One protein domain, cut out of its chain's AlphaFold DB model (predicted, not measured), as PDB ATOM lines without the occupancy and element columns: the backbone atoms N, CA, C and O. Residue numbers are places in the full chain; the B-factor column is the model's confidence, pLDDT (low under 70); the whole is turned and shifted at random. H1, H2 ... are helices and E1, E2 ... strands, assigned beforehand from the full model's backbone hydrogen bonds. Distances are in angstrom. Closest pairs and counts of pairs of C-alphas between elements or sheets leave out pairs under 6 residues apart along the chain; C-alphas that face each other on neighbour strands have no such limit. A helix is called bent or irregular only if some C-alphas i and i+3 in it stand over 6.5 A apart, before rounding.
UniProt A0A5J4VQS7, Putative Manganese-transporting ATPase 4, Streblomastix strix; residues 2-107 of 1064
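AT A GLANCE: This is residues 2 to 107 of the 1064 residues of the protein "Putative Manganese-transporting ATPase 4" of Streblomastix strix (UniProt A0A5J4VQS7). A small twisted sheet of four strands, with the short helix H3 packed on it, makes a head at one end of a long helical hairpin, H1 and H2. The hairpin makes the length of the domain, and its far tip, residues 39 to 44, sticks out free. The printed part has 106 residues, with four named strands and three named helices in the order E1 H1 H2 H3 E2 E3 E4. The sheet runs E2 E1 E3 E4, all antiparallel, and the class is mixed, helices and strands. The whole is extended, with a radius of gyration of the C-alphas of 20.0 A and spans of 67 by 30 by 17 A.

HOW THE PARTS SIT: In the sheet, E1, residues 5 to 11, is antiparallel to E3, residues 89 to 93, at 151 degrees; N 9 and O 89 are 2.8 A apart, within hydrogen-bond range. The pairing of E1 is staggered: residues 5 to 9 pair with E3 and residues 9 to 11 with the edge strand E2, residues 79 to 81, where N 10 and O 80 are 2.9 A apart. E3 forms a hairpin with the other edge strand, E4, residues 102 to 105, where N 90 and O 104 are 2.8 A apart. The sheet is strongly twisted, but only just, with C-alphas up to 4.2 A off its best plane. H3, residues 71 to 78, is on the sheet at a height of 8.0 A. H2, residues 43 to 69, touches H3 only at the corner by their link, with residues 66 to 68 alone; the closest C-alphas, of Gln 67 and Arg 74, are 4.5 A apart. H1, residues 18 to 40, and H2 form a helical hairpin and touch at a shallow tilt of 8 degrees, opposite ways; their closest C-alphas, of Leu 30 and Leu 49, are 7.3 A apart. H1 and H2 are not on the sheet. Every O i to N i+4 pair is within hydrogen-bond range in H1 and H3, and 20 of 23 are in H2.

IN THESE COORDINATES: E1 begins at C-alpha 5, (233.023, 271.396, 348.246), and is 18.8 A long. H1 spans 33.2 A and ends at C-alpha 40, (176.685, 276.473, 361.059). H2 spans 41.6 A and is irregular, with C-alphas 44 and 47 7.2 A apart. H3 is 10.2 A long, E2 6.9 A and E3 13.2 A. E4, 10.1 A long, ends at C-alpha 105, (224.197, 258.367, 346.696).

THE WHOLE: The two C-alphas farthest apart, of Lys 2 and Lys 41, are 67.6 A apart. The printed part has no cut and no long link. Its mean pLDDT is 76.3; residues 2 to 6, 41 to 46, 94 to 100 and 107 are under 70.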
ATOM      1  N   LYS A   2     240.853 268.204 342.393       35.53
ATOM      2  CA  LYS A   2     240.267 268.718 343.641       35.53
ATOM      3  C   LYS A   2     238.785 268.993 343.333       35.53
ATOM      4  O   LYS A   2     238.490 269.390 342.211       35.53
ATOM      5  N   LEU A   3     237.868 268.732 344.256       50.00
ATOM      6  CA  LEU A   3     236.477 269.210 344.224       50.00
ATOM      7  C   LEU A   3     236.393 270.375 345.221       50.00
ATOM      8  O   LEU A   3     237.081 270.332 346.239       50.00
ATOM      9  N   ARG A   4     235.628 271.432 344.919       47.44
ATOM     10  CA  ARG A   4     235.635 272.671 345.726       47.44
ATOM     11  C   ARG A   4     234.870 272.503 347.043       47.44
ATOM     12  O   ARG A   4     235.269 273.077 348.049       47.44
ATOM     13  N   LEU A   5     233.801 271.701 347.047       57.34
ATOM     14  CA  LEU A   5     233.023 271.396 348.246       57.34
ATOM     15  C   LEU A   5     232.259 270.077 348.070       57.34
ATOM     16  O   LEU A   5     231.558 269.889 347.075       57.34
ATOM     17  N   ILE A   6     232.382 269.181 349.048       68.69
ATOM     18  CA  ILE A   6     231.621 267.933 349.117       68.69
ATOM     19  C   ILE A   6     230.861 267.959 350.435       68.69
ATOM     20  O   ILE A   6     231.476 267.899 351.500       68.69
ATOM     21  N   VAL A   7     229.538 268.107 350.374       78.31
ATOM     22  CA  VAL A   7     228.712 268.218 351.583       78.31
ATOM     23  C   VAL A   7     227.975 266.899 351.816       78.31
ATOM     24  O   VAL A   7     227.135 266.534 350.992       78.31
ATOM     25  N   PRO A   8     228.262 266.174 352.910       80.06
ATOM     26  CA  PRO A   8     227.520 264.976 353.283       80.06
ATOM     27  C   PRO A   8     226.087 265.315 353.723       80.06
ATOM     28  O   PRO A   8     225.843 266.255 354.488       80.06
ATOM     29  N   LEU A   9     225.129 264.541 353.217       83.88
ATOM     30  CA  LEU A   9     223.695 264.758 353.357       83.88
ATOM     31  C   LEU A   9     222.974 263.491 353.828       83.88
ATOM     32  O   LEU A   9     223.286 262.368 353.432       83.88
ATOM     33  N   LYS A  10     221.926 263.692 354.624       87.31
ATOM     34  CA  LYS A  10     220.938 262.667 354.966       87.31
ATOM     35  C   LYS A  10     219.551 263.132 354.549       87.31
ATOM     36  O   LYS A  10     219.236 264.316 354.676       87.31
ATOM     37  N   ARG A  11     218.715 262.216 354.056       85.00
ATOM     38  CA  ARG A  11     217.338 262.546 353.667       85.00
ATOM     39  C   ARG A  11     216.523 262.926 354.906       85.00
ATOM     40  O   ARG A  11     216.498 262.176 355.881       85.00
ATOM     41  N   ALA A  12     215.859 264.076 354.864       83.31
ATOM     42  CA  ALA A  12     214.977 264.518 355.936       83.31
ATOM     43  C   ALA A  12     213.752 263.592 356.035       83.31
ATOM     44  O   ALA A  12     213.146 263.222 355.015       83.31
ATOM     45  N   GLN A  13     213.399 263.213 357.267       82.88
ATOM     46  CA  GLN A  13     212.174 262.463 357.560       82.88
ATOM     47  C   GLN A  13     210.943 263.319 357.233       82.88
ATOM     48  O   GLN A  13     211.034 264.543 357.263       82.88
ATOM     49  N   LEU A  14     209.800 262.690 356.924       76.25
ATOM     50  CA  LEU A  14     208.607 263.395 356.424       76.25
ATOM     51  C   LEU A  14     208.183 264.581 357.308       76.25
ATOM     52  O   LEU A  14     207.904 265.652 356.785       76.25
ATOM     53  N   TYR A  15     208.199 264.408 358.631       76.44
ATOM     54  CA  TYR A  15     207.780 265.434 359.595       76.44
ATOM     55  C   TYR A  15     208.768 266.603 359.744       76.44
ATOM     56  O   TYR A  15     208.429 267.621 360.334       76.44
ATOM     57  N   GLN A  16     209.997 266.464 359.239       74.50
ATOM     58  CA  GLN A  16     211.034 267.501 359.306       74.50
ATOM     59  C   GLN A  16     211.081 268.365 358.043       74.50
ATOM     60  O   GLN A  16     211.900 269.282 357.964       74.50
ATOM     61  N   ARG A  17     210.265 268.053 357.032       80.38
ATOM     62  CA  ARG A  17     210.263 268.800 355.779       80.38
ATOM     63  C   ARG A  17     209.327 270.000 355.887       80.38
ATOM     64  O   ARG A  17     208.160 269.865 356.250       80.38
ATOM     65  N   TRP A  18     209.866 271.172 355.572       74.94
ATOM     66  CA  TRP A  18     209.163 272.447 355.701       74.94
ATOM     67  C   TRP A  18     207.972 272.568 354.744       74.94
ATOM     68  O   TRP A  18     206.978 273.184 355.103       74.94
ATOM     69  N   ASP A  19     208.047 271.944 353.567       77.25
ATOM     70  CA  ASP A  19     206.984 271.925 352.554       77.25
ATOM     71  C   ASP A  19     205.730 271.167 353.020       77.25
ATOM     72  O   ASP A  19     204.609 271.646 352.877       77.25
ATOM     73  N   LEU A  20     205.907 269.993 353.624       79.81
ATOM     74  CA  LEU A  20     204.806 269.193 354.159       79.81
ATOM     75  C   LEU A  20     204.181 269.836 355.392       79.81
ATOM     76  O   LEU A  20     202.971 269.746 355.570       79.81
ATOM     77  N   LEU A  21     204.985 270.480 356.237       80.25
ATOM     78  CA  LEU A  21     204.488 271.109 357.456       80.25
ATOM     79  C   LEU A  21     203.642 272.348 357.142       80.25
ATOM     80  O   LEU A  21     202.565 272.500 357.713       80.25
ATOM     81  N   THR A  22     204.072 273.190 356.196       79.94
ATOM     82  CA  THR A  22     203.267 274.339 355.750       79.94
ATOM     83  C   THR A  22     201.969 273.888 355.084       79.94
ATOM     84  O   THR A  22     200.908 274.413 355.418       79.94
ATOM     85  N   LEU A  23     202.012 272.866 354.222       81.88
ATOM     86  CA  LEU A  23     200.806 272.297 353.611       81.88
ATOM     87  C   LEU A  23     199.866 271.674 354.649       81.88
ATOM     88  O   LEU A  23     198.658 271.882 354.575       81.88
ATOM     89  N   LEU A  24     200.388 270.958 355.646       84.12
ATOM     90  CA  LEU A  24     199.578 270.335 356.697       84.12
ATOM     91  C   LEU A  24     198.870 271.378 357.569       84.12
ATOM     92  O   LEU A  24     197.714 271.174 357.933       84.12
ATOM     93  N   VAL A  25     199.514 272.514 357.854       85.38
ATOM     94  CA  VAL A  25     198.878 273.645 358.552       85.38
ATOM     95  C   VAL A  25     197.758 274.257 357.704       85.38
ATOM     96  O   VAL A  25     196.670 274.503 358.223       85.38
ATOM     97  N   ILE A  26     197.985 274.447 356.399       84.25
ATOM     98  CA  ILE A  26     196.974 274.981 355.471       84.25
ATOM     99  C   ILE A  26     195.771 274.031 355.371       84.25
ATOM    100  O   ILE A  26     194.632 274.465 355.541       84.25
ATOM    101  N   TYR A  27     196.004 272.731 355.162       86.25
ATOM    102  CA  TYR A  27     194.934 271.732 355.094       86.25
ATOM    103  C   TYR A  27     194.219 271.554 356.436       86.25
ATOM    104  O   TYR A  27     193.001 271.406 356.455       86.25
ATOM    105  N   GLY A  28     194.936 271.632 357.560       86.19
ATOM    106  CA  GLY A  28     194.340 271.614 358.896       86.19
ATOM    107  C   GLY A  28     193.408 272.804 359.133       86.19
ATOM    108  O   GLY A  28     192.278 272.618 359.587       86.19
ATOM    109  N   GLY A  29     193.836 274.013 358.755       84.94
ATOM    110  CA  GLY A  29     192.996 275.213 358.787       84.94
ATOM    111  C   GLY A  29     191.767 275.094 357.883       84.94
ATOM    112  O   GLY A  29     190.661 275.442 358.294       84.94
ATOM    113  N   LEU A  30     191.934 274.519 356.689       83.56
ATOM    114  CA  LEU A  30     190.837 274.260 355.758       83.56
ATOM    115  C   LEU A  30     189.835 273.239 356.323       83.56
ATOM    116  O   LEU A  30     188.631 273.466 356.259       83.56
ATOM    117  N   CYS A  31     190.303 272.149 356.936       83.50
ATOM    118  CA  CYS A  31     189.444 271.162 357.593       83.50
ATOM    119  C   CYS A  31     188.664 271.760 358.771       83.50
ATOM    120  O   CYS A  31     187.487 271.445 358.938       83.50
ATOM    121  N   LEU A  32     189.286 272.635 359.570       84.31
ATOM    122  CA  LEU A  32     188.601 273.344 360.654       84.31
ATOM    123  C   LEU A  32     187.538 274.307 360.119       84.31
ATOM    124  O   LEU A  32     186.433 274.350 360.660       84.31
ATOM    125  N   ALA A  33     187.838 275.027 359.036       80.25
ATOM    126  CA  ALA A  33     186.874 275.896 358.373       80.25
ATOM    127  C   ALA A  33     185.691 275.095 357.800       80.25
ATOM    128  O   ALA A  33     184.541 275.455 358.038       80.25
ATOM    129  N   ILE A  34     185.956 273.960 357.143       80.44
ATOM    130  CA  ILE A  34     184.919 273.042 356.646       80.44
ATOM    131  C   ILE A  34     184.062 272.513 357.804       80.44
ATOM    132  O   ILE A  34     182.836 272.531 357.710       80.44
ATOM    133  N   LYS A  35     184.678 272.080 358.913       81.06
ATOM    134  CA  LYS A  35     183.954 271.566 360.085       81.06
ATOM    135  C   LYS A  35     183.032 272.628 360.691       81.06
ATOM    136  O   LYS A  35     181.857 272.346 360.913       81.06
ATOM    137  N   ARG A  36     183.542 273.847 360.894       78.88
ATOM    138  CA  ARG A  36     182.758 274.976 361.412       78.88
ATOM    139  C   ARG A  36     181.566 275.298 360.509       78.88
ATOM    140  O   ARG A  36     180.476 275.585 360.985       78.88
ATOM    141  N   GLN A  37     181.751 275.190 359.198       74.81
ATOM    142  CA  GLN A  37     180.702 275.502 358.236       74.81
ATOM    143  C   GLN A  37     179.622 274.419 358.123       74.81
ATOM    144  O   GLN A  37     178.458 274.737 357.880       74.81
ATOM    145  N   ILE A  38     179.990 273.149 358.334       75.31
ATOM    146  CA  ILE A  38     179.036 272.038 358.471       75.31
ATOM    147  C   ILE A  38     178.183 272.219 359.738       75.31
ATOM    148  O   ILE A  38     176.979 271.973 359.693       75.31
ATOM    149  N   GLU A  39     178.779 272.689 360.839       76.94
ATOM    150  CA  GLU A  39     178.065 272.992 362.090       76.94
ATOM    151  C   GLU A  39     177.104 274.191 361.947       76.94
ATOM    152  O   GLU A  39     175.980 274.130 362.441       76.94
ATOM    153  N   GLU A  40     177.487 275.244 361.215       75.69
ATOM    154  CA  GLU A  40     176.685 276.473 361.059       75.69
ATOM    155  C   GLU A  40     175.627 276.421 359.919       75.69
ATOM    156  O   GLU A  40     174.866 277.370 359.752       75.69
ATOM    157  N   LYS A  41     175.521 275.331 359.133       65.38
ATOM    158  CA  LYS A  41     174.536 275.134 358.027       65.38
ATOM    159  C   LYS A  41     174.454 276.261 356.970       65.38
ATOM    160  O   LYS A  41     173.477 276.339 356.222       65.38
ATOM    161  N   HIS A  42     175.471 277.109 356.830       60.47
ATOM    162  CA  HIS A  42     175.490 278.145 355.793       60.47
ATOM    163  C   HIS A  42     175.923 277.575 354.427       60.47
ATOM    164  O   HIS A  42     177.082 277.231 354.202       60.47
ATOM    165  N   LEU A  43     174.983 277.521 353.473       56.81
ATOM    166  CA  LEU A  43     175.189 277.020 352.102       56.81
ATOM    167  C   LEU A  43     176.058 277.959 351.226       56.81
ATOM    168  O   LEU A  43     176.587 277.540 350.202       56.81
ATOM    169  N   PHE A  44     176.231 279.224 351.619       56.34
ATOM    170  CA  PHE A  44     176.793 280.274 350.754       56.34
ATOM    171  C   PHE A  44     178.337 280.362 350.742       56.34
ATOM    172  O   PHE A  44     178.899 280.991 349.852       56.34
ATOM    173  N   LEU A  45     179.047 279.711 351.675       61.84
ATOM    174  CA  LEU A  45     180.520 279.771 351.772       61.84
ATOM    175  C   LEU A  45     181.250 278.535 351.194       61.84
ATOM    176  O   LEU A  45     182.460 278.387 351.379       61.84
ATOM    177  N   TRP A  46     180.572 277.611 350.508       69.12
ATOM    178  CA  TRP A  46     181.251 276.434 349.930       69.12
ATOM    179  C   TRP A  46     182.167 276.796 348.753       69.12
ATOM    180  O   TRP A  46     183.218 276.184 348.565       69.12
ATOM    181  N   THR A  47     181.815 277.838 348.001       70.44
ATOM    182  CA  THR A  47     182.592 278.354 346.870       70.44
ATOM    183  C   THR A  47     183.983 278.878 347.266       70.44
ATOM    184  O   THR A  47     184.952 278.396 346.680       70.44
ATOM    185  N   PRO A  48     184.170 279.776 348.257       77.62
ATOM    186  CA  PRO A  48     185.507 280.239 348.640       77.62
ATOM    187  C   PRO A  48     186.391 279.118 349.202       77.62
ATOM    188  O   PRO A  48     187.575 279.071 348.879       77.62
ATOM    189  N   LEU A  49     185.838 278.173 349.970       77.69
ATOM    190  CA  LEU A  49     186.607 277.028 350.479       77.69
ATOM    191  C   LEU A  49     187.114 276.119 349.352       77.69
ATOM    192  O   LEU A  49     188.249 275.648 349.407       77.69
ATOM    193  N   PHE A  50     186.307 275.914 348.310       78.62
ATOM    194  CA  PHE A  50     186.708 275.158 347.126       78.62
ATOM    195  C   PHE A  50     187.861 275.838 346.366       78.62
ATOM    196  O   PHE A  50     188.832 275.176 345.998       78.62
ATOM    197  N   PHE A  51     187.817 277.165 346.202       79.62
ATOM    198  CA  PHE A  51     188.911 277.914 345.575       79.62
ATOM    199  C   PHE A  51     190.195 277.913 346.417       79.62
ATOM    200  O   PHE A  51     191.282 277.766 345.860       79.62
ATOM    201  N   VAL A  52     190.094 278.009 347.748       82.81
ATOM    202  CA  VAL A  52     191.259 277.905 348.647       82.81
ATOM    203  C   VAL A  52     191.877 276.503 348.585       82.81
ATOM    204  O   VAL A  52     193.102 276.374 348.545       82.81
ATOM    205  N   LEU A  53     191.055 275.451 348.499       82.62
ATOM    206  CA  LEU A  53     191.535 274.081 348.311       82.62
ATOM    207  C   LEU A  53     192.315 273.946 346.995       82.62
ATOM    208  O   LEU A  53     193.457 273.485 347.016       82.62
ATOM    209  N   ILE A  54     191.754 274.401 345.871       82.31
ATOM    210  CA  ILE A  54     192.430 274.364 344.561       82.31
ATOM    211  C   ILE A  54     193.734 275.171 344.588       82.31
ATOM    212  O   ILE A  54     194.770 274.676 344.145       82.31
ATOM    213  N   GLY A  55     193.710 276.379 345.158       82.56
ATOM    214  CA  GLY A  55     194.895 277.227 345.293       82.56
ATOM    215  C   GLY A  55     196.005 276.568 346.118       82.56
ATOM    216  O   GLY A  55     197.170 276.616 345.730       82.56
ATOM    217  N   SER A  56     195.652 275.881 347.211       82.06
ATOM    218  CA  SER A  56     196.622 275.149 348.042       82.06
ATOM    219  C   SER A  56     197.266 273.967 347.306       82.06
ATOM    220  O   SER A  56     198.474 273.754 347.421       82.06
ATOM    221  N   VAL A  57     196.492 273.239 346.490       83.81
ATOM    222  CA  VAL A  57     196.997 272.140 345.652       83.81
ATOM    223  C   VAL A  57     197.942 272.682 344.581       83.81
ATOM    224  O   VAL A  57     199.034 272.145 344.402       83.81
ATOM    225  N   PHE A  58     197.565 273.771 343.909       81.69
ATOM    226  CA  PHE A  58     198.391 274.400 342.877       81.69
ATOM    227  C   PHE A  58     199.720 274.918 343.439       81.69
ATOM    228  O   PHE A  58     200.782 274.658 342.873       81.69
ATOM    229  N   LEU A  59     199.680 275.568 344.608       82.06
ATOM    230  CA  LEU A  59     200.878 275.997 345.326       82.06
ATOM    231  C   LEU A  59     201.781 274.797 345.659       82.06
ATOM    232  O   LEU A  59     202.988 274.856 345.434       82.06
ATOM    233  N   GLY A  60     201.202 273.681 346.116       83.31
ATOM    234  CA  GLY A  60     201.929 272.434 346.361       83.31
ATOM    235  C   GLY A  60     202.633 271.884 345.114       83.31
ATOM    236  O   GLY A  60     203.801 271.499 345.188       83.31
ATOM    237  N   VAL A  61     201.969 271.903 343.954       81.69
ATOM    238  CA  VAL A  61     202.561 271.479 342.671       81.69
ATOM    239  C   VAL A  61     203.728 272.384 342.271       81.69
ATOM    240  O   VAL A  61     204.788 271.875 341.902       81.69
ATOM    241  N   ILE A  62     203.589 273.707 342.406       80.31
ATOM    242  CA  ILE A  62     204.680 274.660 342.139       80.31
ATOM    243  C   ILE A  62     205.880 274.383 343.046       80.31
ATOM    244  O   ILE A  62     207.009 274.349 342.562       80.31
ATOM    245  N   PHE A  63     205.662 274.135 344.340       80.75
ATOM    246  CA  PHE A  63     206.750 273.791 345.261       80.75
ATOM    247  C   PHE A  63     207.494 272.521 344.828       80.75
ATOM    248  O   PHE A  63     208.722 272.488 344.896       80.75
ATOM    249  N   ILE A  64     206.780 271.499 344.345       81.56
ATOM    250  CA  ILE A  64     207.386 270.265 343.822       81.56
ATOM    251  C   ILE A  64     208.202 270.550 342.552       81.56
ATOM    252  O   ILE A  64     209.322 270.058 342.424       81.56
ATOM    253  N   LEU A  65     207.687 271.371 341.634       77.94
ATOM    254  CA  LEU A  65     208.410 271.755 340.418       77.94
ATOM    255  C   LEU A  65     209.662 272.589 340.734       77.94
ATOM    256  O   LEU A  65     210.730 272.326 340.183       77.94
ATOM    257  N   LEU A  66     209.578 273.522 341.689       79.00
ATOM    258  CA  LEU A  66     210.717 274.339 342.127       79.00
ATOM    259  C   LEU A  66     211.834 273.478 342.740       79.00
ATOM    260  O   LEU A  66     213.020 273.769 342.565       79.00
ATOM    261  N   GLN A  67     211.466 272.386 343.422       81.12
ATOM    262  CA  GLN A  67     212.415 271.381 343.914       81.12
ATOM    263  C   GLN A  67     213.113 270.619 342.779       81.12
ATOM    264  O   GLN A  67     214.207 270.107 342.989       81.12
ATOM    265  N   GLU A  68     212.530 270.516 341.589       77.25
ATOM    266  CA  GLU A  68     213.177 269.849 340.455       77.25
ATOM    267  C   GLU A  68     214.039 270.806 339.627       77.25
ATOM    268  O   GLU A  68     215.115 270.416 339.180       77.25
ATOM    269  N   TRP A  69     213.620 272.064 339.476       74.62
ATOM    270  CA  TRP A  69     214.370 273.072 338.722       74.62
ATOM    271  C   TRP A  69     215.589 273.604 339.473       74.62
ATOM    272  O   TRP A  69     216.645 273.817 338.878       74.62
ATOM    273  N   ILE A  70     215.477 273.797 340.791       80.19
ATOM    274  CA  ILE A  70     216.551 274.376 341.599       80.19
ATOM    275  C   ILE A  70     217.103 273.307 342.541       80.19
ATOM    276  O   ILE A  70     216.610 273.091 343.650       80.19
ATOM    277  N   LEU A  71     218.213 272.677 342.148       76.62
ATOM    278  CA  LEU A  71     218.846 271.626 342.955       76.62
ATOM    279  C   LEU A  71     219.265 272.119 344.357       76.62
ATOM    280  O   LEU A  71     219.200 271.368 345.331       76.62
ATOM    281  N   ARG A  72     219.651 273.397 344.485       82.50
ATOM    282  CA  ARG A  72     219.957 274.030 345.784       82.50
ATOM    283  C   ARG A  72     218.727 274.106 346.694       82.50
ATOM    284  O   ARG A  72     218.844 273.873 347.894       82.50
ATOM    285  N   PHE A  73     217.559 274.380 346.119       83.00
ATOM    286  CA  PHE A  73     216.289 274.418 346.839       83.00
ATOM    287  C   PHE A  73     215.854 273.011 347.257       83.00
ATOM    288  O   PHE A  73     215.493 272.785 348.411       83.00
ATOM    289  N   ARG A  74     216.019 272.028 346.362       83.12
ATOM    290  CA  ARG A  74     215.821 270.609 346.685       83.12
ATOM    291  C   ARG A  74     216.668 270.157 347.864       83.12
ATOM    292  O   ARG A  74     216.171 269.462 348.747       83.12
ATOM    293  N   MET A  75     217.944 270.543 347.870       83.44
ATOM    294  CA  MET A  75     218.866 270.247 348.962       83.44
ATOM    295  C   MET A  75     218.354 270.833 350.281       83.44
ATOM    296  O   MET A  75     218.331 270.118 351.275       83.44
ATOM    297  N   PHE A  76     217.925 272.097 350.281       84.56
ATOM    298  CA  PHE A  76     217.440 272.784 351.479       84.56
ATOM    299  C   PHE A  76     216.193 272.124 352.088       84.56
ATOM    300  O   PHE A  76     216.107 271.997 353.307       84.56
ATOM    301  N   ILE A  77     215.252 271.666 351.256       82.69
ATOM    302  CA  ILE A  77     213.987 271.082 351.729       82.69
ATOM    303  C   ILE A  77     214.116 269.590 352.059       82.69
ATOM    304  O   ILE A  77     213.637 269.134 353.098       82.69
ATOM    305  N   GLN A  78     214.723 268.798 351.170       83.81
ATOM    306  CA  GLN A  78     214.691 267.333 351.269       83.81
ATOM    307  C   GLN A  78     215.859 266.742 352.066       83.81
ATOM    308  O   GLN A  78     215.793 265.564 352.437       83.81
ATOM    309  N   TYR A  79     216.927 267.506 352.316       86.25
ATOM    310  CA  TYR A  79     218.171 266.981 352.877       86.25
ATOM    311  C   TYR A  79     218.702 267.830 354.032       86.25
ATOM    312  O   TYR A  79     218.563 269.048 354.072       86.25
ATOM    313  N   ARG A  80     219.378 267.172 354.976       84.31
ATOM    314  CA  ARG A  80     220.079 267.814 356.092       84.31
ATOM    315  C   ARG A  80     221.569 267.517 356.010       84.31
ATOM    316  O   ARG A  80     221.956 266.396 355.685       84.31
ATOM    317  N   LYS A  81     222.398 268.504 356.350       84.88
ATOM    318  CA  LYS A  81     223.851 268.331 356.487       84.88
ATOM    319  C   LYS A  81     224.152 267.476 357.719       84.88
ATOM    320  O   LYS A  81     223.669 267.780 358.810       84.88
ATOM    321  N   VAL A  82     224.911 266.401 357.537       84.62
ATOM    322  CA  VAL A  82     225.217 265.396 358.573       84.62
ATOM    323  C   VAL A  82     226.681 264.972 358.418       84.62
ATOM    324  O   VAL A  82     227.150 264.953 357.289       84.62
ATOM    325  N   PRO A  83     227.426 264.632 359.488       79.31
ATOM    326  CA  PRO A  83     228.775 264.073 359.354       79.31
ATOM    327  C   PRO A  83     228.807 262.819 358.464       79.31
ATOM    328  O   PRO A  83     227.831 262.069 358.404       79.31
ATOM    329  N   VAL A  84     229.954 262.576 357.822       74.31
ATOM    330  CA  VAL A  84     230.142 261.546 356.782       74.31
ATOM    331  C   VAL A  84     229.636 260.169 357.227       74.31
ATOM    332  O   VAL A  84     228.869 259.558 356.497       74.31
ATOM    333  N   ASN A  85     229.923 259.743 358.461       78.38
ATOM    334  CA  ASN A  85     229.543 258.424 358.997       78.38
ATOM    335  C   ASN A  85     228.029 258.146 359.046       78.38
ATOM    336  O   ASN A  85     227.616 257.002 359.201       78.38
ATOM    337  N   LYS A  86     227.187 259.182 358.988       80.56
ATOM    338  CA  LYS A  86     225.719 259.059 359.049       80.56
ATOM    339  C   LYS A  86     225.042 259.536 357.761       80.56
ATOM    340  O   LYS A  86     223.817 259.678 357.749       80.56
ATOM    341  N   ALA A  87     225.823 259.857 356.734       79.12
ATOM    342  CA  ALA A  87     225.325 260.369 355.472       79.12
ATOM    343  C   ALA A  87     224.967 259.228 354.515       79.12
ATOM    344  O   ALA A  87     225.670 258.223 354.427       79.12
ATOM    345  N   ASP A  88     223.881 259.430 353.775       80.56
ATOM    346  CA  ASP A  88     223.415 258.515 352.724       80.56
ATOM    347  C   ASP A  88     223.670 259.114 351.328       80.56
ATOM    348  O   ASP A  88     223.729 258.402 350.327       80.56
ATOM    349  N   PHE A  89     223.831 260.439 351.253       81.56
ATOM    350  CA  PHE A  89     223.988 261.205 350.022       81.56
ATOM    351  C   PHE A  89     225.115 262.224 350.151       81.56
ATOM    352  O   PHE A  89     225.495 262.628 351.250       81.56
ATOM    353  N   VAL A  90     225.619 262.683 349.014       80.19
ATOM    354  CA  VAL A  90     226.635 263.728 348.923       80.19
ATOM    355  C   VAL A  90     226.209 264.764 347.896       80.19
ATOM    356  O   VAL A  90     225.814 264.427 346.783       80.19
ATOM    357  N   TYR A  91     226.335 266.033 348.266       79.38
ATOM    358  CA  TYR A  91     226.232 267.153 347.340       79.38
ATOM    359  C   TYR A  91     227.608 267.490 346.773       79.38
ATOM    360  O   TYR A  91     228.530 267.813 347.533       79.38
ATOM    361  N   VAL A  92     227.735 267.406 345.449       74.31
ATOM    362  CA  VAL A  92     228.986 267.640 344.725       74.31
ATOM    363  C   VAL A  92     228.923 269.001 344.043       74.31
ATOM    364  O   VAL A  92     228.090 269.234 343.165       74.31
ATOM    365  N   VAL A  93     229.827 269.900 344.438       72.00
ATOM    366  CA  VAL A  93     230.034 271.180 343.754       72.00
ATOM    367  C   VAL A  93     231.244 271.043 342.825       72.00
ATOM    368  O   VAL A  93     232.380 270.980 343.321       72.00
ATOM    369  N   PRO A  94     231.037 270.957 341.494       67.50
ATOM    370  CA  PRO A  94     232.140 270.938 340.544       67.50
ATOM    371  C   PRO A  94     232.862 272.291 340.525       67.50
ATOM    372  O   PRO A  94     232.367 273.302 341.027       67.50
ATOM    373  N   PHE A  95     234.069 272.305 339.962       61.16
ATOM    374  CA  PHE A  95     234.762 273.557 339.655       61.16
ATOM    375  C   PHE A  95     234.029 274.315 338.542       61.16
ATOM    376  O   PHE A  95     233.354 273.689 337.723       61.16
ATOM    377  N   GLU A  96     234.189 275.640 338.510       57.09
ATOM    378  CA  GLU A  96     233.684 276.489 337.423       57.09
ATOM    379  C   GLU A  96     234.089 275.881 336.068       57.09
ATOM    380  O   GLU A  96     235.233 275.450 335.888       57.09
ATOM    381  N   HIS A  97     233.111 275.751 335.167       54.84
ATOM    382  CA  HIS A  97     233.226 275.121 333.846       54.84
ATOM    383  C   HIS A  97     233.541 273.612 333.809       54.84
ATOM    384  O   HIS A  97     233.824 273.106 332.733       54.84
ATOM    385  N   LYS A  98     233.499 272.858 334.924       58.28
ATOM    386  CA  LYS A  98     233.838 271.410 334.966       58.28
ATOM    387  C   LYS A  98     232.666 270.464 335.266       58.28
ATOM    388  O   LYS A  98     232.885 269.380 335.814       58.28
ATOM    389  N   GLY A  99     231.442 270.866 334.931       61.41
ATOM    390  CA  GLY A  99     230.231 270.044 335.050       61.41
ATOM    391  C   GLY A  99     229.091 270.728 335.806       61.41
ATOM    392  O   GLY A  99     229.181 271.895 336.178       61.41
ATOM    393  N   GLN A 100     228.009 269.983 336.048       63.12
ATOM    394  CA  GLN A 100     226.794 270.480 336.702       63.12
ATOM    395  C   GLN A 100     226.703 270.053 338.173       63.12
ATOM    396  O   GLN A 100     227.298 269.061 338.595       63.12
ATOM    397  N   LEU A 101     225.951 270.819 338.966       70.06
ATOM    398  CA  LEU A 101     225.654 270.482 340.360       70.06
ATOM    399  C   LEU A 101     224.877 269.160 340.402       70.06
ATOM    400  O   LEU A 101     223.876 269.023 339.700       70.06
ATOM    401  N   SER A 102     225.294 268.211 341.242       71.00
ATOM    402  CA  SER A 102     224.586 266.935 341.399       71.00
ATOM    403  C   SER A 102     224.534 266.457 342.854       71.00
ATOM    404  O   SER A 102     225.323 266.869 343.712       71.00
ATOM    405  N   ILE A 103     223.539 265.611 343.142       76.38
ATOM    406  CA  ILE A 103     223.393 264.893 344.412       76.38
ATOM    407  C   ILE A 103     223.565 263.410 344.101       76.38
ATOM    408  O   ILE A 103     222.756 262.842 343.371       76.38
ATOM    409  N   GLU A 104     224.588 262.793 344.680       72.31
ATOM    410  CA  GLU A 104     224.944 261.398 344.422       72.31
ATOM    411  C   GLU A 104     224.767 260.538 345.684       72.31
ATOM    412  O   GLU A 104     225.056 261.003 346.793       72.31
ATOM    413  N   PRO A 105     224.305 259.280 345.563       75.31
ATOM    414  CA  PRO A 105     224.197 258.367 346.696       75.31
ATOM    415  C   PRO A 105     225.568 257.828 347.141       75.31
ATOM    416  O   PRO A 105     226.396 257.384 346.333       75.31
ATOM    417  N   ILE A 106     225.782 257.781 348.457       71.81
ATOM    418  CA  ILE A 106     226.929 257.107 349.069       71.81
ATOM    419  C   ILE A 106     226.648 255.601 349.076       71.81
ATOM    420  O   ILE A 106     225.580 255.157 349.482       71.81
ATOM    421  N   GLN A 107     227.614 254.797 348.633       67.56
ATOM    422  CA  GLN A 107     227.633 253.364 348.926       67.56
ATOM    423  C   GLN A 107     228.826 253.110 349.829       67.56
ATOM    424  O   GLN A 107     229.944 253.515 349.505       67.56
TER     425      GLN A 107